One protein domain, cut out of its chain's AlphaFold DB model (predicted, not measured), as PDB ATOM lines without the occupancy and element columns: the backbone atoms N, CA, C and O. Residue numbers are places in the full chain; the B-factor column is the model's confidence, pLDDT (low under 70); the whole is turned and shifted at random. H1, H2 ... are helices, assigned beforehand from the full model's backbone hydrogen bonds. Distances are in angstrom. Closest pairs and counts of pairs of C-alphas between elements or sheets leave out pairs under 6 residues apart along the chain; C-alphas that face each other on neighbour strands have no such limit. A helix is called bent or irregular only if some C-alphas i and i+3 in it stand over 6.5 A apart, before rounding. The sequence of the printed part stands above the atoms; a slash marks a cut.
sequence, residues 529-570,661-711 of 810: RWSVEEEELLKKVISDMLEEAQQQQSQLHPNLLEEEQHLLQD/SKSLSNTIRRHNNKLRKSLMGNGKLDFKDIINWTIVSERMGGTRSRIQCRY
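AT A GLANCE: This is residues 529 to 570 and 661 to 711 of the 810 residues of the protein "DNA-binding protein REB1" of Saccharomyces cerevisiae (strain ATCC 204508 / S288c) (UniProt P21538). A long, slightly bent helix, H1, makes the long axis, and a second long helix, H2, slants away from it, the two opening as a V from near residues 553 and 679. The short helices H3 and H4 sit in the mouth of that V, H5 follows next to H4, and the end of H1, residues 561 to 570, sticks out free. The printed part has 93 residues with five named helices in the order H1, H2, H3, H4, H5 and no named strand, an all-helix class. It is loose, with a radius of gyration of the C-alphas of 16.2 A, and spans 60 by 28 by 18 A, the free end of H1 adding to the length.

HOW THE PARTS SIT: Begin with H1, residues 532 to 570, assigned as one helix by its hydrogen bonds but bent: C-alphas 555 and 558 are 6.6 A apart. Its arms, H1a, residues 532 to 555, and H1b, residues 558 to 570, stand at a shallow tilt of 26 degrees. Go on to H2, residues 661 to 682, which is close to but not clearly touching H1a, the closest C-alphas, of Gln 553 and Leu 679, being 7.4 A apart; they run the same way at a steep tilt of 53 degrees. H3, residues 687 to 690, touches H1a, closest at the C-alphas of Ala 549 and Ile 690, 6.5 A, and H2, closest at those of Leu 675 and Asp 689, 6.2 A. H4, residues 693 to 699, touches H1a with the C-alphas of Val 541 and Val 696 closest, 6.6 A, only just about perpendicular at 73 degrees. H4 and H2 only just touch, with 3 pairs of C-alphas within 8 A, closest at Ile 668 and Ile 695, 7.2 A. H5, residues 706 to 711, touches H4, the C-alphas of Trp 693 and Arg 706 being closest at 4.7 A, and is apart from H2 and H3. Helix packing is mostly crossed, with 0 of 3 touching pairs that have a tilt at a shallow one. In H1a, H1b, H2, H4 and H5 every O i to N i+4 pair is within hydrogen-bond range; H3 is too short for such a pair.

IN THESE COORDINATES: Find C-alpha 532 at (69.927, -116.961, -27.668); from there H1a runs 34.4 A to C-alpha 555, and H1b covers 18.1 A. H2 starts at C-alpha 661, (46.781, -132.138, -18.494), and runs 31.6 A. H5 ends at C-alpha 711, (66.310, -115.697, -12.554).

THE WHOLE: Look for the two farthest C-alphas at Arg 529 and Asp 570, 60.2 A apart. Residues 571 to 660 are not printed, and C-alphas 570 and 661 are 45.2 A apart across this cut. Of the links printed whole, H2 to H3 and H3 to H4 are tight and H4 to H5 is short. The model's pLDDT is under 70 at residues 557 to 570 and 661 to 662.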
ATOM      1  N   ARG A 529      74.125-122.952 -19.579       86.10
ATOM      2  CA  ARG A 529      74.132-121.907 -20.617       86.10
ATOM      3  C   ARG A 529      72.771-121.810 -21.303       86.10
ATOM      4  O   ARG A 529      72.242-122.816 -21.759       86.10
ATOM      5  N   TRP A 530      72.215-120.601 -21.349       88.71
ATOM      6  CA  TRP A 530      71.025-120.273 -22.137       88.71
ATOM      7  C   TRP A 530      71.443-119.998 -23.577       88.71
ATOM      8  O   TRP A 530      72.389-119.232 -23.792       88.71
ATOM      9  N   SER A 531      70.775-120.626 -24.542       90.45
ATOM     10  CA  SER A 531      70.930-120.233 -25.943       90.45
ATOM     11  C   SER A 531      70.218-118.901 -26.195       90.45
ATOM     12  O   SER A 531      69.318-118.512 -25.449       90.45
ATOM     13  N   VAL A 532      70.622-118.191 -27.251       90.56
ATOM     14  CA  VAL A 532      69.927-116.961 -27.668       90.56
ATOM     15  C   VAL A 532      68.472-117.280 -28.023       90.56
ATOM     16  O   VAL A 532      67.578-116.559 -27.609       90.56
ATOM     17  N   GLU A 533      68.219-118.410 -28.683       91.55
ATOM     18  CA  GLU A 533      66.866-118.877 -29.012       91.55
ATOM     19  C   GLU A 533      65.999-119.110 -27.769       91.55
ATOM     20  O   GLU A 533      64.834-118.726 -27.754       91.55
ATOM     21  N   GLU A 534      66.550-119.690 -26.697       91.93
ATOM     22  CA  GLU A 534      65.827-119.852 -25.431       91.93
ATOM     23  C   GLU A 534      65.564-118.508 -24.741       91.93
ATOM     24  O   GLU A 534      64.523-118.342 -24.105       91.93
ATOM     25  N   GLU A 535      66.503-117.557 -24.833       94.21
ATOM     26  CA  GLU A 535      66.300-116.193 -24.332       94.21
ATOM     27  C   GLU A 535      65.156-115.509 -25.078       94.21
ATOM     28  O   GLU A 535      64.252-114.982 -24.435       94.21
ATOM     29  N   GLU A 536      65.156-115.567 -26.409       95.61
ATOM     30  CA  GLU A 536      64.094-115.003 -27.244       95.61
ATOM     31  C   GLU A 536      62.756-115.724 -27.036       95.61
ATOM     32  O   GLU A 536      61.715-115.075 -26.969       95.61
ATOM     33  N   LEU A 537      62.761-117.045 -26.831       95.21
ATOM     34  CA  LEU A 537      61.555-117.790 -26.477       95.21
ATOM     35  C   LEU A 537      61.010-117.364 -25.109       95.21
ATOM     36  O   LEU A 537      59.807-117.167 -24.974       95.21
ATOM     37  N   LEU A 538      61.871-117.191 -24.099       95.89
ATOM     38  CA  LEU A 538      61.456-116.696 -22.783       95.89
ATOM     39  C   LEU A 538      60.842-115.297 -22.891       95.89
ATOM     40  O   LEU A 538      59.805-115.048 -22.277       95.89
ATOM     41  N   LYS A 539      61.461-114.405 -23.678       95.85
ATOM     42  CA  LYS A 539      60.914-113.073 -23.956       95.85
ATOM     43  C   LYS A 539      59.552-113.163 -24.606       95.85
ATOM     44  O   LYS A 539      58.601-112.627 -24.056       95.85
ATOM     45  N   LYS A 540      59.453-113.914 -25.702       96.74
ATOM     46  CA  LYS A 540      58.208-114.121 -26.434       96.74
ATOM     47  C   LYS A 540      57.097-114.638 -25.524       96.74
ATOM     48  O   LYS A 540      56.036-114.040 -25.475       96.74
ATOM     49  N   VAL A 541      57.352-115.689 -24.742       96.63
ATOM     50  CA  VAL A 541      56.351-116.261 -23.826       96.63
ATOM     51  C   VAL A 541      55.854-115.229 -22.813       96.63
ATOM     52  O   VAL A 541      54.664-115.203 -22.506       96.63
ATOM     53  N   ILE A 542      56.745-114.396 -22.273       95.60
ATOM     54  CA  ILE A 542      56.365-113.350 -21.319       95.60
ATOM     55  C   ILE A 542      55.594-112.231 -22.020       95.60
ATOM     56  O   ILE A 542      54.567-111.813 -21.493       95.60
ATOM     57  N   SER A 543      56.029-111.801 -23.206       95.27
ATOM     58  CA  SER A 543      55.313-110.835 -24.043       95.27
ATOM     59  C   SER A 543      53.893-111.300 -24.353       95.27
ATOM     60  O   SER A 543      52.947-110.578 -24.047       95.27
ATOM     61  N   ASP A 544      53.735-112.534 -24.836       95.63
ATOM     62  CA  ASP A 544      52.434-113.135 -25.145       95.63
ATOM     63  C   ASP A 544      51.536-113.164 -23.891       95.63
ATOM     64  O   ASP A 544      50.369-112.789 -23.937       95.63
ATOM     65  N   MET A 545      52.081-113.552 -22.727       94.34
ATOM     66  CA  MET A 545      51.321-113.563 -21.467       94.34
ATOM     67  C   MET A 545      50.891-112.165 -21.005       94.34
ATOM     68  O   MET A 545      49.824-112.020 -20.405       94.34
ATOM     69  N   LEU A 546      51.717-111.145 -21.241       93.15
ATOM     70  CA  LEU A 546      51.388-109.760 -20.911       93.15
ATOM     71  C   LEU A 546      50.310-109.212 -21.837       93.15
ATOM     72  O   LEU A 546      49.370-108.583 -21.356       93.15
ATOM     73  N   GLU A 547      50.413-109.492 -23.131       92.65
ATOM     74  CA  GLU A 547      49.417-109.085 -24.114       92.65
ATOM     75  C   GLU A 547      48.063-109.753 -23.834       92.65
ATOM     76  O   GLU A 547      47.044-109.070 -23.734       92.65
ATOM     77  N   GLU A 548      48.048-111.067 -23.579       91.04
ATOM     78  CA  GLU A 548      46.843-111.809 -23.181       91.04
ATOM     79  C   GLU A 548      46.176-111.211 -21.930       91.04
ATOM     80  O   GLU A 548      44.946-111.187 -21.824       91.04
ATOM     81  N   ALA A 549      46.966-110.746 -20.959       89.27
ATOM     82  CA  ALA A 549      46.450-110.130 -19.741       89.27
ATOM     83  C   ALA A 549      45.917-108.710 -19.985       89.27
ATOM     84  O   ALA A 549      44.873-108.350 -19.441       89.27
ATOM     85  N   GLN A 550      46.590-107.921 -20.827       86.94
ATOM     86  CA  GLN A 550      46.127-106.590 -21.226       86.94
ATOM     87  C   GLN A 550      44.821-106.666 -22.022       86.94
ATOM     88  O   GLN A 550      43.898-105.906 -21.741       86.94
ATOM     89  N   GLN A 551      44.695-107.631 -22.938       88.25
ATOM     90  CA  GLN A 551      43.453-107.887 -23.672       88.25
ATOM     91  C   GLN A 551      42.306-108.287 -22.728       88.25
ATOM     92  O   GLN A 551      41.177-107.822 -22.881       88.25
ATOM     93  N   GLN A 552      42.580-109.114 -21.712       84.03
ATOM     94  CA  GLN A 552      41.586-109.452 -20.683       84.03
ATOM     95  C   GLN A 552      41.172-108.228 -19.861       84.03
ATOM     96  O   GLN A 552      39.989-108.064 -19.565       84.03
ATOM     97  N   GLN A 553      42.122-107.358 -19.515       84.02
ATOM     98  CA  GLN A 553      41.830-106.116 -18.809       84.02
ATOM     99  C   GLN A 553      40.963-105.181 -19.664       84.02
ATOM    100  O   GLN A 553      39.946-104.695 -19.176       84.02
ATOM    101  N   SER A 554      41.301-104.976 -20.941       83.52
ATOM    102  CA  SER A 554      40.534-104.102 -21.837       83.52
ATOM    103  C   SER A 554      39.135-104.631 -22.151       83.52
ATOM    104  O   SER A 554      38.251-103.840 -22.445       83.52
ATOM    105  N   GLN A 555      38.918-105.949 -22.110       81.39
ATOM    106  CA  GLN A 555      37.590-106.546 -22.298       81.39
ATOM    107  C   GLN A 555      36.698-106.415 -21.058       81.39
ATOM    108  O   GLN A 555      35.483-106.327 -21.193       81.39
ATOM    109  N   LEU A 556      37.281-106.416 -19.856       72.02
ATOM    110  CA  LEU A 556      36.532-106.329 -18.599       72.02
ATOM    111  C   LEU A 556      36.301-104.884 -18.139       72.02
ATOM    112  O   LEU A 556      35.293-104.615 -17.496       72.02
ATOM    113  N   HIS A 557      37.200-103.959 -18.480       68.45
ATOM    114  CA  HIS A 557      37.112-102.556 -18.066       68.45
ATOM    115  C   HIS A 557      35.828-101.838 -18.536       68.45
ATOM    116  O   HIS A 557      35.252-101.125 -17.722       68.45
ATOM    117  N   PRO A 558      35.314-102.025 -19.773       65.30
ATOM    118  CA  PRO A 558      34.038-101.437 -20.185       65.30
ATOM    119  C   PRO A 558      32.871-101.915 -19.319       65.30
ATOM    120  O   PRO A 558      32.119-101.088 -18.818       65.30
ATOM    121  N   ASN A 559      32.779-103.226 -19.059       66.64
ATOM    122  CA  ASN A 559      31.733-103.785 -18.200       66.64
ATOM    123  C   ASN A 559      31.832-103.276 -16.756       66.64
ATOM    124  O   ASN A 559      30.805-103.036 -16.139       66.64
ATOM    125  N   LEU A 560      33.048-103.112 -16.221       62.70
ATOM    126  CA  LEU A 560      33.254-102.577 -14.871       62.70
ATOM    127  C   LEU A 560      32.863-101.099 -14.785       62.70
ATOM    128  O   LEU A 560      32.191-100.722 -13.836       62.70
ATOM    129  N   LEU A 561      33.215-100.277 -15.783       61.38
ATOM    130  CA  LEU A 561      32.774 -98.878 -15.831       61.38
ATOM    131  C   LEU A 561      31.256 -98.761 -15.972       61.38
ATOM    132  O   LEU A 561      30.678 -97.832 -15.421       61.38
ATOM    133  N   GLU A 562      30.615 -99.660 -16.719       63.97
ATOM    134  CA  GLU A 562      29.155 -99.715 -16.819       63.97
ATOM    135  C   GLU A 562      28.515-100.139 -15.492       63.97
ATOM    136  O   GLU A 562      27.535 -99.529 -15.080       63.97
ATOM    137  N   GLU A 563      29.078-101.129 -14.797       62.54
ATOM    138  CA  GLU A 563      28.597-101.592 -13.490       62.54
ATOM    139  C   GLU A 563      28.786-100.518 -12.403       62.54
ATOM    140  O   GLU A 563      27.875-100.269 -11.618       62.54
ATOM    141  N   GLU A 564      29.912 -99.799 -12.421       59.51
ATOM    142  CA  GLU A 564      30.203 -98.678 -11.521       59.51
ATOM    143  C   GLU A 564      29.320 -97.455 -11.833       59.51
ATOM    144  O   GLU A 564      28.774 -96.828 -10.925       59.51
ATOM    145  N   GLN A 565      29.075 -97.152 -13.115       60.47
ATOM    146  CA  GLN A 565      28.106 -96.124 -13.517       60.47
ATOM    147  C   GLN A 565      26.667 -96.503 -13.158       60.47
ATOM    148  O   GLN A 565      25.894 -95.618 -12.794       60.47
ATOM    149  N   HIS A 566      26.300 -97.783 -13.252       67.08
ATOM    150  CA  HIS A 566      24.987 -98.268 -12.836       67.08
ATOM    151  C   HIS A 566      24.812 -98.115 -11.324       67.08
ATOM    152  O   HIS A 566      23.789 -97.597 -10.887       67.08
ATOM    153  N   LEU A 567      25.836 -98.454 -10.532       59.44
ATOM    154  CA  LEU A 567      25.836 -98.252  -9.080       59.44
ATOM    155  C   LEU A 567      25.679 -96.771  -8.703       59.44
ATOM    156  O   LEU A 567      24.892 -96.439  -7.820       59.44
ATOM    157  N   LEU A 568      26.368 -95.871  -9.412       56.75
ATOM    158  CA  LEU A 568      26.236 -94.424  -9.201       56.75
ATOM    159  C   LEU A 568      24.875 -93.867  -9.659       56.75
ATOM    160  O   LEU A 568      24.402 -92.874  -9.106       56.75
ATOM    161  N   GLN A 569      24.243 -94.464 -10.676       55.33
ATOM    162  CA  GLN A 569      22.917 -94.049 -11.149       55.33
ATOM    163  C   GLN A 569      21.784 -94.564 -10.263       55.33
ATOM    164  O   GLN A 569      20.802 -93.841 -10.075       55.33
ATOM    165  N   ASP A 570      21.912 -95.766  -9.703       55.31
ATOM    166  CA  ASP A 570      20.936 -96.300  -8.751       55.31
ATOM    167  C   ASP A 570      20.858 -95.412  -7.499       55.31
ATOM    168  O   ASP A 570      19.758 -95.061  -7.069       55.31
ATOM    169  N   SER A 661      47.774-133.131 -18.061       57.05
ATOM    170  CA  SER A 661      46.781-132.138 -18.494       57.05
ATOM    171  C   SER A 661      46.016-131.529 -17.307       57.05
ATOM    172  O   SER A 661      45.887-130.308 -17.209       57.05
ATOM    173  N   LYS A 662      45.614-132.342 -16.316       65.87
ATOM    174  CA  LYS A 662      44.813-131.873 -15.169       65.87
ATOM    175  C   LYS A 662      45.595-130.957 -14.220       65.87
ATOM    176  O   LYS A 662      45.037-129.976 -13.722       65.87
ATOM    177  N   SER A 663      46.868-131.267 -13.955       74.53
ATOM    178  CA  SER A 663      47.726-130.486 -13.043       74.53
ATOM    179  C   SER A 663      47.954-129.070 -13.582       74.53
ATOM    180  O   SER A 663      47.756-128.073 -12.871       74.53
ATOM    181  N   LEU A 664      48.265-128.974 -14.878       81.34
ATOM    182  CA  LEU A 664      48.452-127.697 -15.554       81.34
ATOM    183  C   LEU A 664      47.136-126.916 -15.672       81.34
ATOM    184  O   LEU A 664      47.101-125.739 -15.316       81.34
ATOM    185  N   SER A 665      46.028-127.568 -16.050       86.42
ATOM    186  CA  SER A 665      44.709-126.916 -16.114       86.42
ATOM    187  C   SER A 665      44.292-126.294 -14.780       86.42
ATOM    188  O   SER A 665      43.773-125.179 -14.748       86.42
ATOM    189  N   ASN A 666      44.547-126.975 -13.658       86.04
ATOM    190  CA  ASN A 666      44.259-126.429 -12.330       86.04
ATOM    191  C   ASN A 666      45.135-125.215 -11.997       86.04
ATOM    192  O   ASN A 666      44.662-124.279 -11.351       86.04
ATOM    193  N   THR A 667      46.394-125.218 -12.432       87.31
ATOM    194  CA  THR A 667      47.311-124.084 -12.250       87.31
ATOM    195  C   THR A 667      46.849-122.870 -13.051       87.31
ATOM    196  O   THR A 667      46.733-121.789 -12.476       87.31
ATOM    197  N   ILE A 668      46.493-123.061 -14.325       91.20
ATOM    198  CA  ILE A 668      45.953-122.009 -15.202       91.20
ATOM    199  C   ILE A 668      44.647-121.453 -14.630       91.20
ATOM    200  O   ILE A 668      44.494-120.246 -14.483       91.20
ATOM    201  N   ARG A 669      43.725-122.324 -14.195       90.02
ATOM    202  CA  ARG A 669      42.458-121.895 -13.579       90.02
ATOM    203  C   ARG A 669      42.681-121.029 -12.337       90.02
ATOM    204  O   ARG A 669      42.019-120.009 -12.175       90.02
ATOM    205  N   ARG A 670      43.598-121.431 -11.447       89.97
ATOM    206  CA  ARG A 670      43.927-120.656 -10.236       89.97
ATOM    207  C   ARG A 670      44.578-119.322 -10.573       89.97
ATOM    208  O   ARG A 670      44.283-118.337  -9.906       89.97
ATOM    209  N   HIS A 671      45.444-119.301 -11.582       92.95
ATOM    210  CA  HIS A 671      46.087-118.081 -12.059       92.95
ATOM    211  C   HIS A 671      45.065-117.104 -12.648       92.95
ATOM    212  O   HIS A 671      44.979-115.983 -12.160       92.95
ATOM    213  N   ASN A 672      44.184-117.554 -13.544       90.49
ATOM    214  CA  ASN A 672      43.119-116.716 -14.109       90.49
ATOM    215  C   ASN A 672      42.169-116.168 -13.032       90.49
ATOM    216  O   ASN A 672      41.775-115.007 -13.080       90.49
ATOM    217  N   ASN A 673      41.831-116.973 -12.017       88.95
ATOM    218  CA  ASN A 673      41.030-116.486 -10.891       88.95
ATOM    219  C   ASN A 673      41.768-115.403 -10.080       88.95
ATOM    220  O   ASN A 673      41.164-114.430  -9.636       88.95
ATOM    221  N   LYS A 674      43.088-115.548  -9.902       89.15
ATOM    222  CA  LYS A 674      43.921-114.549  -9.222       89.15
ATOM    223  C   LYS A 674      43.997-113.239 -10.015       89.15
ATOM    224  O   LYS A 674      43.901-112.190  -9.387       89.15
ATOM    225  N   LEU A 675      44.084-113.297 -11.347       89.72
ATOM    226  CA  LEU A 675      44.031-112.111 -12.215       89.72
ATOM    227  C   LEU A 675      42.708-111.368 -12.076       89.72
ATOM    228  O   LEU A 675      42.710-110.178 -11.793       89.72
ATOM    229  N   ARG A 676      41.578-112.079 -12.174       85.73
ATOM    230  CA  ARG A 676      40.247-111.476 -11.997       85.73
ATOM    231  C   ARG A 676      40.098-110.800 -10.638       85.73
ATOM    232  O   ARG A 676      39.600-109.687 -10.562       85.73
ATOM    233  N   LYS A 677      40.572-111.453  -9.572       86.52
ATOM    234  CA  LYS A 677      40.544-110.875  -8.225       86.52
ATOM    235  C   LYS A 677      41.437-109.635  -8.097       86.52
ATOM    236  O   LYS A 677      41.044-108.700  -7.418       86.52
ATOM    237  N   SER A 678      42.617-109.639  -8.719       86.17
ATOM    238  CA  SER A 678      43.510-108.471  -8.734       86.17
ATOM    239  C   SER A 678      42.883-107.302  -9.501       86.17
ATOM    240  O   SER A 678      42.876-106.179  -9.010       86.17
ATOM    241  N   LEU A 679      42.246-107.584 -10.642       83.46
ATOM    242  CA  LEU A 679      41.554-106.575 -11.439       83.46
ATOM    243  C   LEU A 679      40.374-105.938 -10.694       83.46
ATOM    244  O   LEU A 679      40.251-104.722 -10.718       83.46
ATOM    245  N   MET A 680      39.555-106.740 -10.002       80.24
ATOM    246  CA  MET A 680      38.452-106.218  -9.179       80.24
ATOM    247  C   MET A 680      38.940-105.402  -7.973       80.24
ATOM    248  O   MET A 680      38.234-104.510  -7.536       80.24
ATOM    249  N   GLY A 681      40.122-105.707  -7.423       80.29
ATOM    250  CA  GLY A 681      40.643-105.009  -6.243       80.29
ATOM    251  C   GLY A 681      41.383-103.708  -6.557       80.29
ATOM    252  O   GLY A 681      41.202-102.719  -5.862       80.29
ATOM    253  N   ASN A 682      42.234-103.706  -7.587       77.59
ATOM    254  CA  ASN A 682      43.157-102.597  -7.859       77.59
ATOM    255  C   ASN A 682      42.836-101.849  -9.167       77.59
ATOM    256  O   ASN A 682      43.590-100.953  -9.546       77.59
ATOM    257  N   GLY A 683      41.830-102.283  -9.938       78.57
ATOM    258  CA  GLY A 683      41.519-101.772 -11.286       78.57
ATOM    259  C   GLY A 683      42.603-102.047 -12.345       78.57
ATOM    260  O   GLY A 683      42.390-101.868 -13.547       78.57
ATOM    261  N   LYS A 684      43.780-102.521 -11.921       79.70
ATOM    262  CA  LYS A 684      44.950-102.745 -12.760       79.70
ATOM    263  C   LYS A 684      45.675-104.028 -12.394       79.70
ATOM    264  O   LYS A 684      45.866-104.340 -11.223       79.70
ATOM    265  N   LEU A 685      46.119-104.749 -13.421       85.97
ATOM    266  CA  LEU A 685      46.964-105.926 -13.264       85.97
ATOM    267  C   LEU A 685      48.436-105.516 -13.119       85.97
ATOM    268  O   LEU A 685      48.985-104.832 -13.983       85.97
ATOM    269  N   ASP A 686      49.075-105.978 -12.045       85.49
ATOM    270  CA  ASP A 686      50.522-105.868 -11.832       85.49
ATOM    271  C   ASP A 686      51.263-107.039 -12.505       85.49
ATOM    272  O   ASP A 686      50.762-108.168 -12.554       85.49
ATOM    273  N   PHE A 687      52.497-106.809 -12.971       87.58
ATOM    274  CA  PHE A 687      53.357-107.835 -13.571       87.58
ATOM    275  C   PHE A 687      53.435-109.088 -12.698       87.58
ATOM    276  O   PHE A 687      53.400-110.213 -13.206       87.58
ATOM    277  N   LYS A 688      53.543-108.905 -11.376       86.65
ATOM    278  CA  LYS A 688      53.667-110.007 -10.416       86.65
ATOM    279  C   LYS A 688      52.444-110.923 -10.410       86.65
ATOM    280  O   LYS A 688      52.594-112.120 -10.165       86.65
ATOM    281  N   ASP A 689      51.264-110.377 -10.682       88.57
ATOM    282  CA  ASP A 689      50.035-111.153 -10.808       88.57
ATOM    283  C   ASP A 689      49.911-111.780 -12.203       88.57
ATOM    284  O   ASP A 689      49.487-112.935 -12.319       88.57
ATOM    285  N   ILE A 690      50.340-111.068 -13.254       93.16
ATOM    286  CA  ILE A 690      50.298-111.549 -14.644       93.16
ATOM    287  C   ILE A 690      51.210-112.759 -14.858       93.16
ATOM    288  O   ILE A 690      50.784-113.763 -15.432       93.16
ATOM    289  N   ILE A 691      52.449-112.721 -14.369       95.26
ATOM    290  CA  ILE A 691      53.437-113.756 -14.686       95.26
ATOM    291  C   ILE A 691      53.445-114.886 -13.656       95.26
ATOM    292  O   ILE A 691      54.004-114.798 -12.562       95.26
ATOM    293  N   ASN A 692      52.907-116.036 -14.070       93.78
ATOM    294  CA  ASN A 692      53.078-117.296 -13.359       93.78
ATOM    295  C   ASN A 692      54.250-118.095 -13.939       93.78
ATOM    296  O   ASN A 692      54.116-118.775 -14.955       93.78
ATOM    297  N   TRP A 693      55.373-118.112 -13.223       94.20
ATOM    298  CA  TRP A 693      56.586-118.827 -13.640       94.20
ATOM    299  C   TRP A 693      56.397-120.324 -13.907       94.20
ATOM    300  O   TRP A 693      57.152-120.910 -14.679       94.20
ATOM    301  N   THR A 694      55.406-120.961 -13.274       91.16
ATOM    302  CA  THR A 694      55.082-122.366 -13.565       91.16
ATOM    303  C   THR A 694      54.518-122.484 -14.976       91.16
ATOM    304  O   THR A 694      54.966-123.338 -15.719       91.16
ATOM    305  N   ILE A 695      53.603-121.595 -15.369       93.59
ATOM    306  CA  ILE A 695      53.024-121.571 -16.721       93.59
ATOM    307  C   ILE A 695      54.087-121.185 -17.755       93.59
ATOM    308  O   ILE A 695      54.152-121.822 -18.801       93.59
ATOM    309  N   VAL A 696      54.960-120.219 -17.444       94.22
ATOM    310  CA  VAL A 696      56.088-119.832 -18.315       94.22
ATOM    311  C   VAL A 696      56.980-121.035 -18.629       94.22
ATOM    312  O   VAL A 696      57.267-121.304 -19.791       94.22
ATOM    313  N   SER A 697      57.374-121.792 -17.602       90.96
ATOM    314  CA  SER A 697      58.191-123.004 -17.751       90.96
ATOM    315  C   SER A 697      57.525-124.047 -18.661       90.96
ATOM    316  O   SER A 697      58.195-124.629 -19.512       90.96
ATOM    317  N   GLU A 698      56.204-124.231 -18.561       90.45
ATOM    318  CA  GLU A 698      55.466-125.138 -19.453       90.45
ATOM    319  C   GLU A 698      55.363-124.607 -20.887       90.45
ATOM    320  O   GLU A 698      55.536-125.377 -21.827       90.45
ATOM    321  N   ARG A 699      55.115-123.302 -21.075       92.52
ATOM    322  CA  ARG A 699      55.062-122.667 -22.406       92.52
ATOM    323  C   ARG A 699      56.421-122.695 -23.116       92.52
ATOM    324  O   ARG A 699      56.461-122.764 -24.337       92.52
ATOM    325  N   MET A 700      57.521-122.729 -22.363       89.33
ATOM    326  CA  MET A 700      58.868-122.990 -22.885       89.33
ATOM    327  C   MET A 700      59.125-124.466 -23.253       89.33
ATOM    328  O   MET A 700      60.233-124.811 -23.661       89.33
ATOM    329  N   GLY A 701      58.148-125.361 -23.077       85.19
ATOM    330  CA  GLY A 701      58.293-126.795 -23.340       85.19
ATOM    331  C   GLY A 701      58.914-127.591 -22.187       85.19
ATOM    332  O   GLY A 701      59.353-128.720 -22.388       85.19
ATOM    333  N   GLY A 702      58.986-127.026 -20.977       77.96
ATOM    334  CA  GLY A 702      59.486-127.727 -19.789       77.96
ATOM    335  C   GLY A 702      61.000-127.969 -19.766       77.96
ATOM    336  O   GLY A 702      61.478-128.702 -18.906       77.96
ATOM    337  N   THR A 703      61.771-127.351 -20.665       84.88
ATOM    338  CA  THR A 703      63.245-127.474 -20.736       84.88
ATOM    339  C   THR A 703      63.962-126.724 -19.606       84.88
ATOM    340  O   THR A 703      65.036-127.118 -19.144       84.88
ATOM    341  N   ARG A 704      63.350-125.640 -19.117       88.48
ATOM    342  CA  ARG A 704      63.844-124.789 -18.027       88.48
ATOM    343  C   ARG A 704      62.832-124.755 -16.900       88.48
ATOM    344  O   ARG A 704      61.639-124.591 -17.147       88.48
ATOM    345  N   SER A 705      63.298-124.863 -15.658       88.66
ATOM    346  CA  SER A 705      62.403-124.785 -14.504       88.66
ATOM    347  C   SER A 705      61.900-123.359 -14.286       88.66
ATOM    348  O   SER A 705      62.579-122.383 -14.604       88.66
ATOM    349  N   ARG A 706      60.738-123.222 -13.640       89.80
ATOM    350  CA  ARG A 706      60.145-121.923 -13.267       89.80
ATOM    351  C   ARG A 706      61.117-120.978 -12.544       89.80
ATOM    352  O   ARG A 706      61.052-119.764 -12.714       89.80
ATOM    353  N   ILE A 707      62.020-121.540 -11.736       90.04
ATOM    354  CA  ILE A 707      63.034-120.789 -10.989       90.04
ATOM    355  C   ILE A 707      64.100-120.260 -11.955       90.04
ATOM    356  O   ILE A 707      64.443-119.081 -11.901       90.04
ATOM    357  N   GLN A 708      64.577-121.101 -12.880       90.97
ATOM    358  CA  GLN A 708      65.538-120.694 -13.906       90.97
ATOM    359  C   GLN A 708      64.962-119.602 -14.811       90.97
ATOM    360  O   GLN A 708      65.659-118.624 -15.074       90.97
ATOM    361  N   CYS A 709      63.700-119.731 -15.236       93.27
ATOM    362  CA  CYS A 709      63.007-118.706 -16.018       93.27
ATOM    363  C   CYS A 709      62.962-117.366 -15.267       93.27
ATOM    364  O   CYS A 709      63.359-116.351 -15.834       93.27
ATOM    365  N   ARG A 710      62.576-117.370 -13.977       94.18
ATOM    366  CA  ARG A 710      62.556-116.157 -13.137       94.18
ATOM    367  C   ARG A 710      63.928-115.497 -13.060       94.18
ATOM    368  O   ARG A 710      64.061-114.317 -13.364       94.18
ATOM    369  N   TYR A 711      64.957-116.249 -12.669       93.18
ATOM    370  CA  TYR A 711      66.310-115.697 -12.554       93.18
ATOM    371  C   TYR A 711      66.833-115.175 -13.889       93.18
ATOM    372  O   TYR A 711      67.465-114.117 -13.939       93.18
TER     373      TYR A 711